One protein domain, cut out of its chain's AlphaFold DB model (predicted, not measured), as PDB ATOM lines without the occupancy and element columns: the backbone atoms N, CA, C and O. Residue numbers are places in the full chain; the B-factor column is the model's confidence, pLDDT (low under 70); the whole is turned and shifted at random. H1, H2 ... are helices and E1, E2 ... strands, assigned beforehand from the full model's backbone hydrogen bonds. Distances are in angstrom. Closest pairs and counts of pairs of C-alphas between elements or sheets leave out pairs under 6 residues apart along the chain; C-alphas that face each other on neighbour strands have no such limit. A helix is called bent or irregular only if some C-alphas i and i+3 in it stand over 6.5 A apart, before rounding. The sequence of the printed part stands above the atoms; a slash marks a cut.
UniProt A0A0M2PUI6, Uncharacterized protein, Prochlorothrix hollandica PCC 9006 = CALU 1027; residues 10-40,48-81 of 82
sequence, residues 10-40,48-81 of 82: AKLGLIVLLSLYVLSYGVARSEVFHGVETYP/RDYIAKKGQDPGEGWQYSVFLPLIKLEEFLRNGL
ATOM      1  N   ALA A  10       9.905 -10.168   6.423       79.69
ATOM      2  CA  ALA A  10       8.828 -10.850   5.712       79.69
ATOM      3  C   ALA A  10       7.448 -10.204   5.940       79.69
ATOM      4  O   ALA A  10       6.668 -10.090   4.999       79.69
ATOM      5  N   LYS A  11       7.148  -9.738   7.165       84.94
ATOM      6  CA  LYS A  11       5.877  -9.049   7.459       84.94
ATOM      7  C   LYS A  11       5.822  -7.697   6.754       84.94
ATOM      8  O   LYS A  11       4.803  -7.358   6.167       84.94
ATOM      9  N   LEU A  12       6.931  -6.956   6.775       88.50
ATOM     10  CA  LEU A  12       7.053  -5.680   6.067       88.50
ATOM     11  C   LEU A  12       6.936  -5.868   4.550       88.50
ATOM     12  O   LEU A  12       6.171  -5.155   3.911       88.50
ATOM     13  N   GLY A  13       7.621  -6.866   3.988       91.25
ATOM     14  CA  GLY A  13       7.524  -7.200   2.567       91.25
ATOM     15  C   GLY A  13       6.102  -7.577   2.149       91.25
ATOM     16  O   GLY A  13       5.615  -7.091   1.132       91.25
ATOM     17  N   LEU A  14       5.400  -8.372   2.962       92.81
ATOM     18  CA  LEU A  14       4.001  -8.716   2.709       92.81
ATOM     19  C   LEU A  14       3.092  -7.482   2.732       92.81
ATOM     20  O   LEU A  14       2.263  -7.333   1.840       92.81
ATOM     21  N   ILE A  15       3.258  -6.588   3.714       94.25
ATOM     22  CA  ILE A  15       2.487  -5.337   3.783       94.25
ATOM     23  C   ILE A  15       2.711  -4.512   2.516       94.25
ATOM     24  O   ILE A  15       1.741  -4.088   1.900       94.25
ATOM     25  N   VAL A  16       3.965  -4.345   2.086       94.75
ATOM     26  CA  VAL A  16       4.293  -3.603   0.860       94.75
ATOM     27  C   VAL A  16       3.622  -4.230  -0.363       94.75
ATOM     28  O   VAL A  16       3.006  -3.513  -1.149       94.75
ATOM     29  N   LEU A  17       3.679  -5.556  -0.514       95.94
ATOM     30  CA  LEU A  17       3.036  -6.253  -1.631       95.94
ATOM     31  C   LEU A  17       1.512  -6.095  -1.616       95.94
ATOM     32  O   LEU A  17       0.919  -5.822  -2.657       95.94
ATOM     33  N   LEU A  18       0.878  -6.211  -0.446       96.00
ATOM     34  CA  LEU A  18      -0.563  -6.000  -0.301       96.00
ATOM     35  C   LEU A  18      -0.953  -4.549  -0.606       96.00
ATOM     36  O   LEU A  18      -1.947  -4.316  -1.292       96.00
ATOM     37  N   SER A  19      -0.163  -3.573  -0.155       96.25
ATOM     38  CA  SER A  19      -0.385  -2.163  -0.477       96.25
ATOM     39  C   SER A  19      -0.280  -1.912  -1.980       96.25
ATOM     40  O   SER A  19      -1.166  -1.283  -2.551       96.25
ATOM     41  N   LEU A  20       0.752  -2.444  -2.640       97.38
ATOM     42  CA  LEU A  20       0.907  -2.336  -4.092       97.38
ATOM     43  C   LEU A  20      -0.248  -3.007  -4.838       97.38
ATOM     44  O   LEU A  20      -0.766  -2.435  -5.794       97.38
ATOM     45  N   TYR A  21      -0.696  -4.176  -4.376       96.31
ATOM     46  CA  TYR A  21      -1.847  -4.869  -4.944       96.31
ATOM     47  C   TYR A  21      -3.113  -4.001  -4.887       96.31
ATOM     48  O   TYR A  21      -3.740  -3.771  -5.921       96.31
ATOM     49  N   VAL A  22      -3.440  -3.433  -3.721       96.38
ATOM     50  CA  VAL A  22      -4.610  -2.550  -3.553       96.38
ATOM     51  C   VAL A  22      -4.490  -1.276  -4.395       96.38
ATOM     52  O   VAL A  22      -5.452  -0.882  -5.051       96.38
ATOM     53  N   LEU A  23      -3.312  -0.646  -4.434       97.31
ATOM     54  CA  LEU A  23      -3.082   0.546  -5.256       97.31
ATOM     55  C   LEU A  23      -3.240   0.245  -6.752       97.31
ATOM     56  O   LEU A  23      -3.896   1.001  -7.468       97.31
ATOM     57  N   SER A  24      -2.695  -0.881  -7.219       96.75
ATOM     58  CA  SER A  24      -2.819  -1.306  -8.616       96.75
ATOM     59  C   SER A  24      -4.263  -1.625  -8.999       96.75
ATOM     60  O   SER A  24      -4.688  -1.291 -10.104       96.75
ATOM     61  N   TYR A  25      -5.048  -2.178  -8.068       95.94
ATOM     62  CA  TYR A  25      -6.481  -2.344  -8.263       95.94
ATOM     63  C   TYR A  25      -7.179  -0.996  -8.414       95.94
ATOM     64  O   TYR A  25      -8.009  -0.852  -9.302       95.94
ATOM     65  N   GLY A  26      -6.816   0.004  -7.608       95.62
ATOM     66  CA  GLY A  26      -7.365   1.358  -7.719       95.62
ATOM     67  C   GLY A  26      -7.178   1.963  -9.116       95.62
ATOM     68  O   GLY A  26      -8.118   2.530  -9.670       95.62
ATOM     69  N   VAL A  27      -6.002   1.770  -9.721       95.88
ATOM     70  CA  VAL A  27      -5.726   2.182 -11.110       95.88
ATOM     71  C   VAL A  27      -6.519   1.335 -12.110       95.88
ATOM     72  O   VAL A  27      -7.195   1.862 -12.990       95.88
ATOM     73  N   ALA A  28      -6.517   0.008 -11.964       94.31
ATOM     74  CA  ALA A  28      -7.288  -0.869 -12.845       94.31
ATOM     75  C   ALA A  28      -8.797  -0.571 -12.781       94.31
ATOM     76  O   ALA A  28      -9.505  -0.675 -13.782       94.31
ATOM     77  N   ARG A  29      -9.301  -0.157 -11.617       94.19
ATOM     78  CA  ARG A  29     -10.703   0.183 -11.385       94.19
ATOM     79  C   ARG A  29     -11.150   1.428 -12.151       94.19
ATOM     80  O   ARG A  29     -12.334   1.505 -12.481       94.19
ATOM     81  N   SER A  30     -10.253   2.378 -12.431       92.38
ATOM     82  CA  SER A  30     -10.557   3.568 -13.237       92.38
ATOM     83  C   SER A  30     -10.365   3.317 -14.737       92.38
ATOM     84  O   SER A  30     -11.184   3.749 -15.558       92.38
ATOM     85  N   GLU A  31      -9.321   2.579 -15.116       92.81
ATOM     86  CA  GLU A  31      -8.932   2.414 -16.518       92.81
ATOM     87  C   GLU A  31      -9.558   1.187 -17.187       92.81
ATOM     88  O   GLU A  31     -10.086   1.302 -18.294       92.81
ATOM     89  N   VAL A  32      -9.566   0.038 -16.509       91.62
ATOM     90  CA  VAL A  32      -9.926  -1.271 -17.082       91.62
ATOM     91  C   VAL A  32     -11.353  -1.681 -16.738       91.62
ATOM     92  O   VAL A  32     -12.065  -2.201 -17.597       91.62
ATOM     93  N   PHE A  33     -11.785  -1.447 -15.499       93.81
ATOM     94  CA  PHE A  33     -13.088  -1.894 -15.011       93.81
ATOM     95  C   PHE A  33     -14.129  -0.771 -14.960       93.81
ATOM     96  O   PHE A  33     -13.807   0.416 -14.944       93.81
ATOM     97  N   HIS A  34     -15.402  -1.153 -14.918       91.94
ATOM     98  CA  HIS A  34     -16.528  -0.270 -14.636       91.94
ATOM     99  C   HIS A  34     -17.540  -0.969 -13.727       91.94
ATOM    100  O   HIS A  34     -17.587  -2.194 -13.654       91.94
ATOM    101  N   GLY A  35     -18.332  -0.170 -13.009       88.44
ATOM    102  CA  GLY A  35     -19.485  -0.685 -12.279       88.44
ATOM    103  C   GLY A  35     -20.667  -0.817 -13.230       88.44
ATOM    104  O   GLY A  35     -20.857   0.042 -14.094       88.44
ATOM    105  N   VAL A  36     -21.444  -1.876 -13.069       85.88
ATOM    106  CA  VAL A  36     -22.688  -2.105 -13.791       85.88
ATOM    107  C   VAL A  36     -23.794  -2.287 -12.775       85.88
ATOM    108  O   VAL A  36     -23.704  -3.135 -11.892       85.88
ATOM    109  N   GLU A  37     -24.832  -1.477 -12.915       84.69
ATOM    110  CA  GLU A  37     -26.032  -1.546 -12.094       84.69
ATOM    111  C   GLU A  37     -27.038  -2.443 -12.810       84.69
ATOM    112  O   GLU A  37     -27.363  -2.225 -13.977       84.69
ATOM    113  N   THR A  38     -27.526  -3.479 -12.138       79.44
ATOM    114  CA  THR A  38     -28.595  -4.329 -12.656       79.44
ATOM    115  C   THR A  38     -29.793  -4.275 -11.728       79.44
ATOM    116  O   THR A  38     -29.683  -4.436 -10.511       79.44
ATOM    117  N   TYR A  39     -30.952  -4.067 -12.344       75.12
ATOM    118  CA  TYR A  39     -32.260  -4.106 -11.713       75.12
ATOM    119  C   TYR A  39     -32.954  -5.376 -12.193       75.12
ATOM    120  O   TYR A  39     -33.477  -5.393 -13.311       75.12
ATOM    121  N   PRO A  40     -32.917  -6.465 -11.410       73.56
ATOM    122  CA  PRO A  40     -33.638  -7.669 -11.779       73.56
ATOM    123  C   PRO A  40     -35.126  -7.337 -11.978       73.56
ATOM    124  O   PRO A  40     -35.727  -6.628 -11.166       73.56
ATOM    125  N   ARG A  48     -28.530  -4.963  -7.883       77.94
ATOM    126  CA  ARG A  48     -27.261  -5.703  -7.879       77.94
ATOM    127  C   ARG A  48     -26.244  -4.965  -8.727       77.94
ATOM    128  O   ARG A  48     -26.369  -4.910  -9.948       77.94
ATOM    129  N   ASP A  49     -25.225  -4.460  -8.060       84.56
ATOM    130  CA  ASP A  49     -24.064  -3.844  -8.668       84.56
ATOM    131  C   ASP A  49     -22.959  -4.883  -8.803       84.56
ATOM    132  O   ASP A  49     -22.563  -5.517  -7.820       84.56
ATOM    133  N   TYR A  50     -22.443  -5.045 -10.014       88.12
ATOM    134  CA  TYR A  50     -21.256  -5.853 -10.273       88.12
ATOM    135  C   TYR A  50     -20.184  -5.028 -10.975       88.12
ATOM    136  O   TYR A  50     -20.446  -3.946 -11.501       88.12
ATOM    137  N   ILE A  51     -18.952  -5.517 -10.958       90.69
ATOM    138  CA  ILE A  51     -17.825  -4.891 -11.642       90.69
ATOM    139  C   ILE A  51     -17.477  -5.756 -12.844       90.69
ATOM    140  O   ILE A  51     -17.315  -6.965 -12.724       90.69
ATOM    141  N   ALA A  52     -17.354  -5.138 -14.012       90.44
ATOM    142  CA  ALA A  52     -16.969  -5.813 -15.244       90.44
ATOM    143  C   ALA A  52     -15.825  -5.064 -15.920       90.44
ATOM    144  O   ALA A  52     -15.575  -3.883 -15.654       90.44
ATOM    145  N   LYS A  53     -15.090  -5.758 -16.786       91.56
ATOM    146  CA  LYS A  53     -14.091  -5.114 -17.637       91.56
ATOM    147  C   LYS A  53     -14.807  -4.379 -18.766       91.56
ATOM    148  O   LYS A  53     -15.772  -4.883 -19.325       91.56
ATOM    149  N   LYS A  54     -14.328  -3.181 -19.110       86.94
ATOM    150  CA  LYS A  54     -14.947  -2.351 -20.151       86.94
ATOM    151  C   LYS A  54     -15.047  -3.126 -21.466       86.94
ATOM    152  O   LYS A  54     -14.036  -3.592 -21.990       86.94
ATOM    153  N   GLY A  55     -16.270  -3.230 -21.983       85.75
ATOM    154  CA  GLY A  55     -16.573  -3.921 -23.237       85.75
ATOM    155  C   GLY A  55     -16.593  -5.449 -23.147       85.75
ATOM    156  O   GLY A  55     -16.558  -6.092 -24.190       85.75
ATOM    157  N   GLN A  56     -16.618  -6.026 -21.942       86.62
ATOM    158  CA  GLN A  56     -16.689  -7.470 -21.715       86.62
ATOM    159  C   GLN A  56     -17.720  -7.817 -20.640       86.62
ATOM    160  O   GLN A  56     -18.074  -6.977 -19.810       86.62
ATOM    161  N   ASP A  57     -18.164  -9.071 -20.646       82.88
ATOM    162  CA  ASP A  57     -19.068  -9.585 -19.622       82.88
ATOM    163  C   ASP A  57     -18.354  -9.733 -18.260       82.88
ATOM    164  O   ASP A  57     -17.125  -9.888 -18.184       82.88
ATOM    165  N   PRO A  58     -19.095  -9.665 -17.138       80.38
ATOM    166  CA  PRO A  58     -18.524  -9.898 -15.817       80.38
ATOM    167  C   PRO A  58     -17.902 -11.296 -15.728       80.38
ATOM    168  O   PRO A  58     -18.516 -12.291 -16.103       80.38
ATOM    169  N   GLY A  59     -16.688 -11.381 -15.183       83.69
ATOM    170  CA  GLY A  59     -15.933 -12.637 -15.143       83.69
ATOM    171  C   GLY A  59     -14.880 -12.783 -16.237       83.69
ATOM    172  O   GLY A  59     -14.017 -13.652 -16.114       83.69
ATOM    173  N   GLU A  60     -14.901 -11.938 -17.270       84.56
ATOM    174  CA  GLU A  60     -13.987 -12.069 -18.400       84.56
ATOM    175  C   GLU A  60     -12.656 -11.321 -18.236       84.56
ATOM    176  O   GLU A  60     -12.554 -10.235 -17.660       84.56
ATOM    177  N   GLY A  61     -11.615 -11.905 -18.838       85.25
ATOM    178  CA  GLY A  61     -10.272 -11.341 -18.899       85.25
ATOM    179  C   GLY A  61      -9.412 -11.663 -17.676       85.25
ATOM    180  O   GLY A  61      -9.865 -11.700 -16.535       85.25
ATOM    181  N   TRP A  62      -8.115 -11.859 -17.909       89.81
ATOM    182  CA  TRP A  62      -7.175 -12.249 -16.854       89.81
ATOM    183  C   TRP A  62      -7.064 -11.203 -15.734       89.81
ATOM    184  O   TRP A  62      -6.848 -11.563 -14.577       89.81
ATOM    185  N   GLN A  63      -7.255  -9.915 -16.047       92.00
ATOM    186  CA  GLN A  63      -7.252  -8.848 -15.043       92.00
ATOM    187  C   GLN A  63      -8.350  -9.069 -14.000       92.00
ATOM    188  O   GLN A  63      -8.126  -8.828 -12.815       92.00
ATOM    189  N   TYR A  64      -9.528  -9.539 -14.432       90.38
ATOM    190  CA  TYR A  64     -10.641  -9.824 -13.533       90.38
ATOM    191  C   TYR A  64     -10.257 -10.924 -12.539       90.38
ATOM    192  O   TYR A  64     -10.485 -10.779 -11.343       90.38
ATOM    193  N   SER A  65      -9.591 -11.986 -13.003       91.88
ATOM    194  CA  SER A  65      -9.107 -13.064 -12.132       91.88
ATOM    195  C   SER A  65      -8.065 -12.584 -11.118       91.88
ATOM    196  O   SER A  65      -8.122 -12.982  -9.957       91.88
ATOM    197  N   VAL A  66      -7.141 -11.703 -11.523       94.31
ATOM    198  CA  VAL A  66      -6.108 -11.138 -10.631       94.31
ATOM    199  C   VAL A  66      -6.727 -10.295  -9.517       94.31
ATOM    200  O   VAL A  66      -6.291 -10.365  -8.366       94.31
ATOM    201  N   PHE A  67      -7.752  -9.509  -9.840       95.56
ATOM    202  CA  PHE A  67      -8.387  -8.582  -8.903       95.56
ATOM    203  C   PHE A  67      -9.682  -9.102  -8.275       95.56
ATOM    204  O   PHE A  67     -10.319  -8.373  -7.515       95.56
ATOM    205  N   LEU A  68     -10.044 -10.364  -8.524       93.81
ATOM    206  CA  LEU A  68     -11.287 -10.972  -8.055       93.81
ATOM    207  C   LEU A  68     -11.557 -10.750  -6.554       93.81
ATOM    208  O   LEU A  68     -12.688 -10.390  -6.224       93.81
ATOM    209  N   PRO A  69     -10.575 -10.900  -5.637       94.88
ATOM    210  CA  PRO A  69     -10.808 -10.643  -4.216       94.88
ATOM    211  C   PRO A  69     -11.279  -9.214  -3.918       94.88
ATOM    212  O   PRO A  69     -12.227  -9.025  -3.159       94.88
ATOM    213  N   LEU A  70     -10.650  -8.204  -4.530       95.56
ATOM    214  CA  LEU A  70     -11.016  -6.799  -4.325       95.56
ATOM    215  C   LEU A  70     -12.315  -6.437  -5.040       95.56
ATOM    216  O   LEU A  70     -13.133  -5.718  -4.473       95.56
ATOM    217  N   ILE A  71     -12.539  -6.999  -6.229       93.81
ATOM    218  CA  ILE A  71     -13.797  -6.862  -6.964       93.81
ATOM    219  C   ILE A  71     -14.962  -7.360  -6.108       93.81
ATOM    220  O   ILE A  71     -15.914  -6.622  -5.879       93.81
ATOM    221  N   LYS A  72     -14.874  -8.581  -5.568       92.06
ATOM    222  CA  LYS A  72     -15.955  -9.164  -4.761       92.06
ATOM    223  C   LYS A  72     -16.177  -8.413  -3.455       92.06
ATOM    224  O   LYS A  72     -17.323  -8.270  -3.033       92.06
ATOM    225  N   LEU A  73     -15.111  -7.911  -2.834       93.00
ATOM    226  CA  LEU A  73     -15.226  -7.048  -1.664       93.00
ATOM    227  C   LEU A  73     -15.966  -5.745  -2.001       93.00
ATOM    228  O   LEU A  73     -16.876  -5.358  -1.275       93.00
ATOM    229  N   GLU A  74     -15.616  -5.082  -3.104       92.31
ATOM    230  CA  GLU A  74     -16.271  -3.844  -3.535       92.31
ATOM    231  C   GLU A  74     -17.743  -4.079  -3.909       92.31
ATOM    232  O   GLU A  74     -18.611  -3.321  -3.481       92.31
ATOM    233  N   GLU A  75     -18.048  -5.150  -4.646       91.12
ATOM    234  CA  GLU A  75     -19.424  -5.564  -4.950       91.12
ATOM    235  C   GLU A  75     -20.223  -5.840  -3.673       91.12
ATOM    236  O   GLU A  75     -21.370  -5.416  -3.556       91.12
ATOM    237  N   PHE A  76     -19.628  -6.518  -2.689       89.38
ATOM    238  CA  PHE A  76     -20.268  -6.751  -1.400       89.38
ATOM    239  C   PHE A  76     -20.557  -5.441  -0.663       89.38
ATOM    240  O   PHE A  76     -21.658  -5.268  -0.153       89.38
ATOM    241  N   LEU A  77     -19.616  -4.494  -0.637       89.06
ATOM    242  CA  LEU A  77     -19.823  -3.189   0.002       89.06
ATOM    243  C   LEU A  77     -20.916  -2.368  -0.702       89.06
ATOM    244  O   LEU A  77     -21.723  -1.731  -0.031       89.06
ATOM    245  N   ARG A  78     -20.980  -2.423  -2.038       85.19
ATOM    246  CA  ARG A  78     -22.007  -1.741  -2.846       85.19
ATOM    247  C   ARG A  78     -23.401  -2.348  -2.668       85.19
ATOM    248  O   ARG A  78     -24.377  -1.615  -2.582       85.19
ATOM    249  N   ASN A  79     -23.489  -3.676  -2.587       83.19
ATOM    250  CA  ASN A  79     -24.759  -4.406  -2.489       83.19
ATOM    251  C   ASN A  79     -25.230  -4.645  -1.046       83.19
ATOM    252  O   ASN A  79     -26.395  -4.972  -0.817       83.19
ATOM    253  N   GLY A  80     -24.310  -4.567  -0.087       70.06
ATOM    254  CA  GLY A  80     -24.490  -4.982   1.300       70.06
ATOM    255  C   GLY A  80     -24.745  -3.840   2.276       70.06
ATOM    256  O   GLY A  80     -25.260  -4.120   3.358       70.06
ATOM    257  N   LEU A  81     -24.463  -2.579   1.921       55.00
ATOM    258  CA  LEU A  81     -24.923  -1.453   2.736       55.00
ATOM    259  C   LEU A  81     -26.464  -1.374   2.653       55.00
ATOM    260  O   LEU A  81     -26.984  -1.269   1.537       55.00
TER     261      LEU A  81
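AT A GLANCE: This is residues 10 to 40 and 48 to 81 of the 82 residues of an uncharacterized protein of Prochlorothrix hollandica PCC 9006 = CALU 1027 (UniProt A0A0M2PUI6). A narrow ribbon of two antiparallel strands, E1 and E2, has the kinked helix H2 packed on it, chiefly on E2, and together with the second half of the long helix H1 these parts make a small body. The first half of H1, residues 10 to 20, sticks out from that body as a free arm, and this arm makes much of the length. The printed part has 65 residues, with two named helices and two named strands in the order H1, E1, E2, H2 along the chain; the sheet has the order E1 - E2, and the class is mixed, helices and strands. The whole is only just loose, close to compact, with a radius of gyration of the C-alphas of 13.1 A, and its outline is elongated, 46 by 27 by 17 A.

HOW THE PARTS SIT: Begin with the sheet, made of E1, residues 33 to 38, and E2, residues 48 to 53. These neighbour strands are antiparallel, with 150 degrees between their N-to-C directions. Look at C-alphas 35 and 51, which face each other at 4.6 A, and then at 33 and 53, which face each other at 4.3 A. Across the pair you will find N 36 and O 50 at 2.8 A and N 52 and O 34 at 3.0 A, both within hydrogen-bond range. From the sheet go outward to H2, residues 62 to 80. E2 and H2 have 9 pairs of C-alphas within 8 A, the closest being those of Tyr 50 and Glu 75, 5.6 A apart. E1 and H2 are near each other, with 7 pairs of C-alphas within 10 A. H2 has a kink of 68 degrees near residue 69, and it is irregular: C-alphas 66 and 69 are 8.0 A apart. Now turn to H1, residues 10 to 31, which is near E1 and near E2, with 5 pairs of C-alphas within 10 A for each strand, made by its residues 25 to 31. H1 and H2 only just touch, with 3 pairs of C-alphas within 8 A, made by residues 22 to 25 of H1 and 67 to 70 of H2 alone. Their closest C-alphas are those of Tyr 25 and Phe 67, 6.6 A apart. The two helices are about perpendicular, at 82 degrees, though the line of H2 is a rough one. In H1 every O i to N i+4 pair is within hydrogen-bond range; in H2 13 of 15 are.

IN THESE COORDINATES: Start at the sheet and find C-alpha 33 at (-13.088, -1.894, -15.011); from there E1 runs 15.9 A to Thr 38. E2 runs 16.4 A from Arg 48 to Lys 53. For the longest helix, find C-alpha 10 at (8.828, -10.850, 5.712); from there H1 runs 31.4 A to Glu 31. H2 runs from Trp 62 to C-alpha 80 at (-24.490, -4.982, 1.300), 26.1 A from first to last C-alpha.

THE WHOLE: The two C-alphas farthest apart are those of Ala 10 and Pro 40, at 46.0 A. Set aside residues 10 to 20, which stand free, and the body of 54 residues spans 29 by 24 by 17 A, with a radius of gyration of 10.6 A. Look next at the cut: residues 41 to 47 are not printed, and C-alphas 40 and 48 are 7.7 A apart across it, within the link from E1 to E2. Of the links printed whole, H1 to E1 is tight, with 1 residue, and E2 to H2 is short, with 8 residues. The mean pLDDT of the printed part is 89.2, and the model's confidence is under 70 at residue 81.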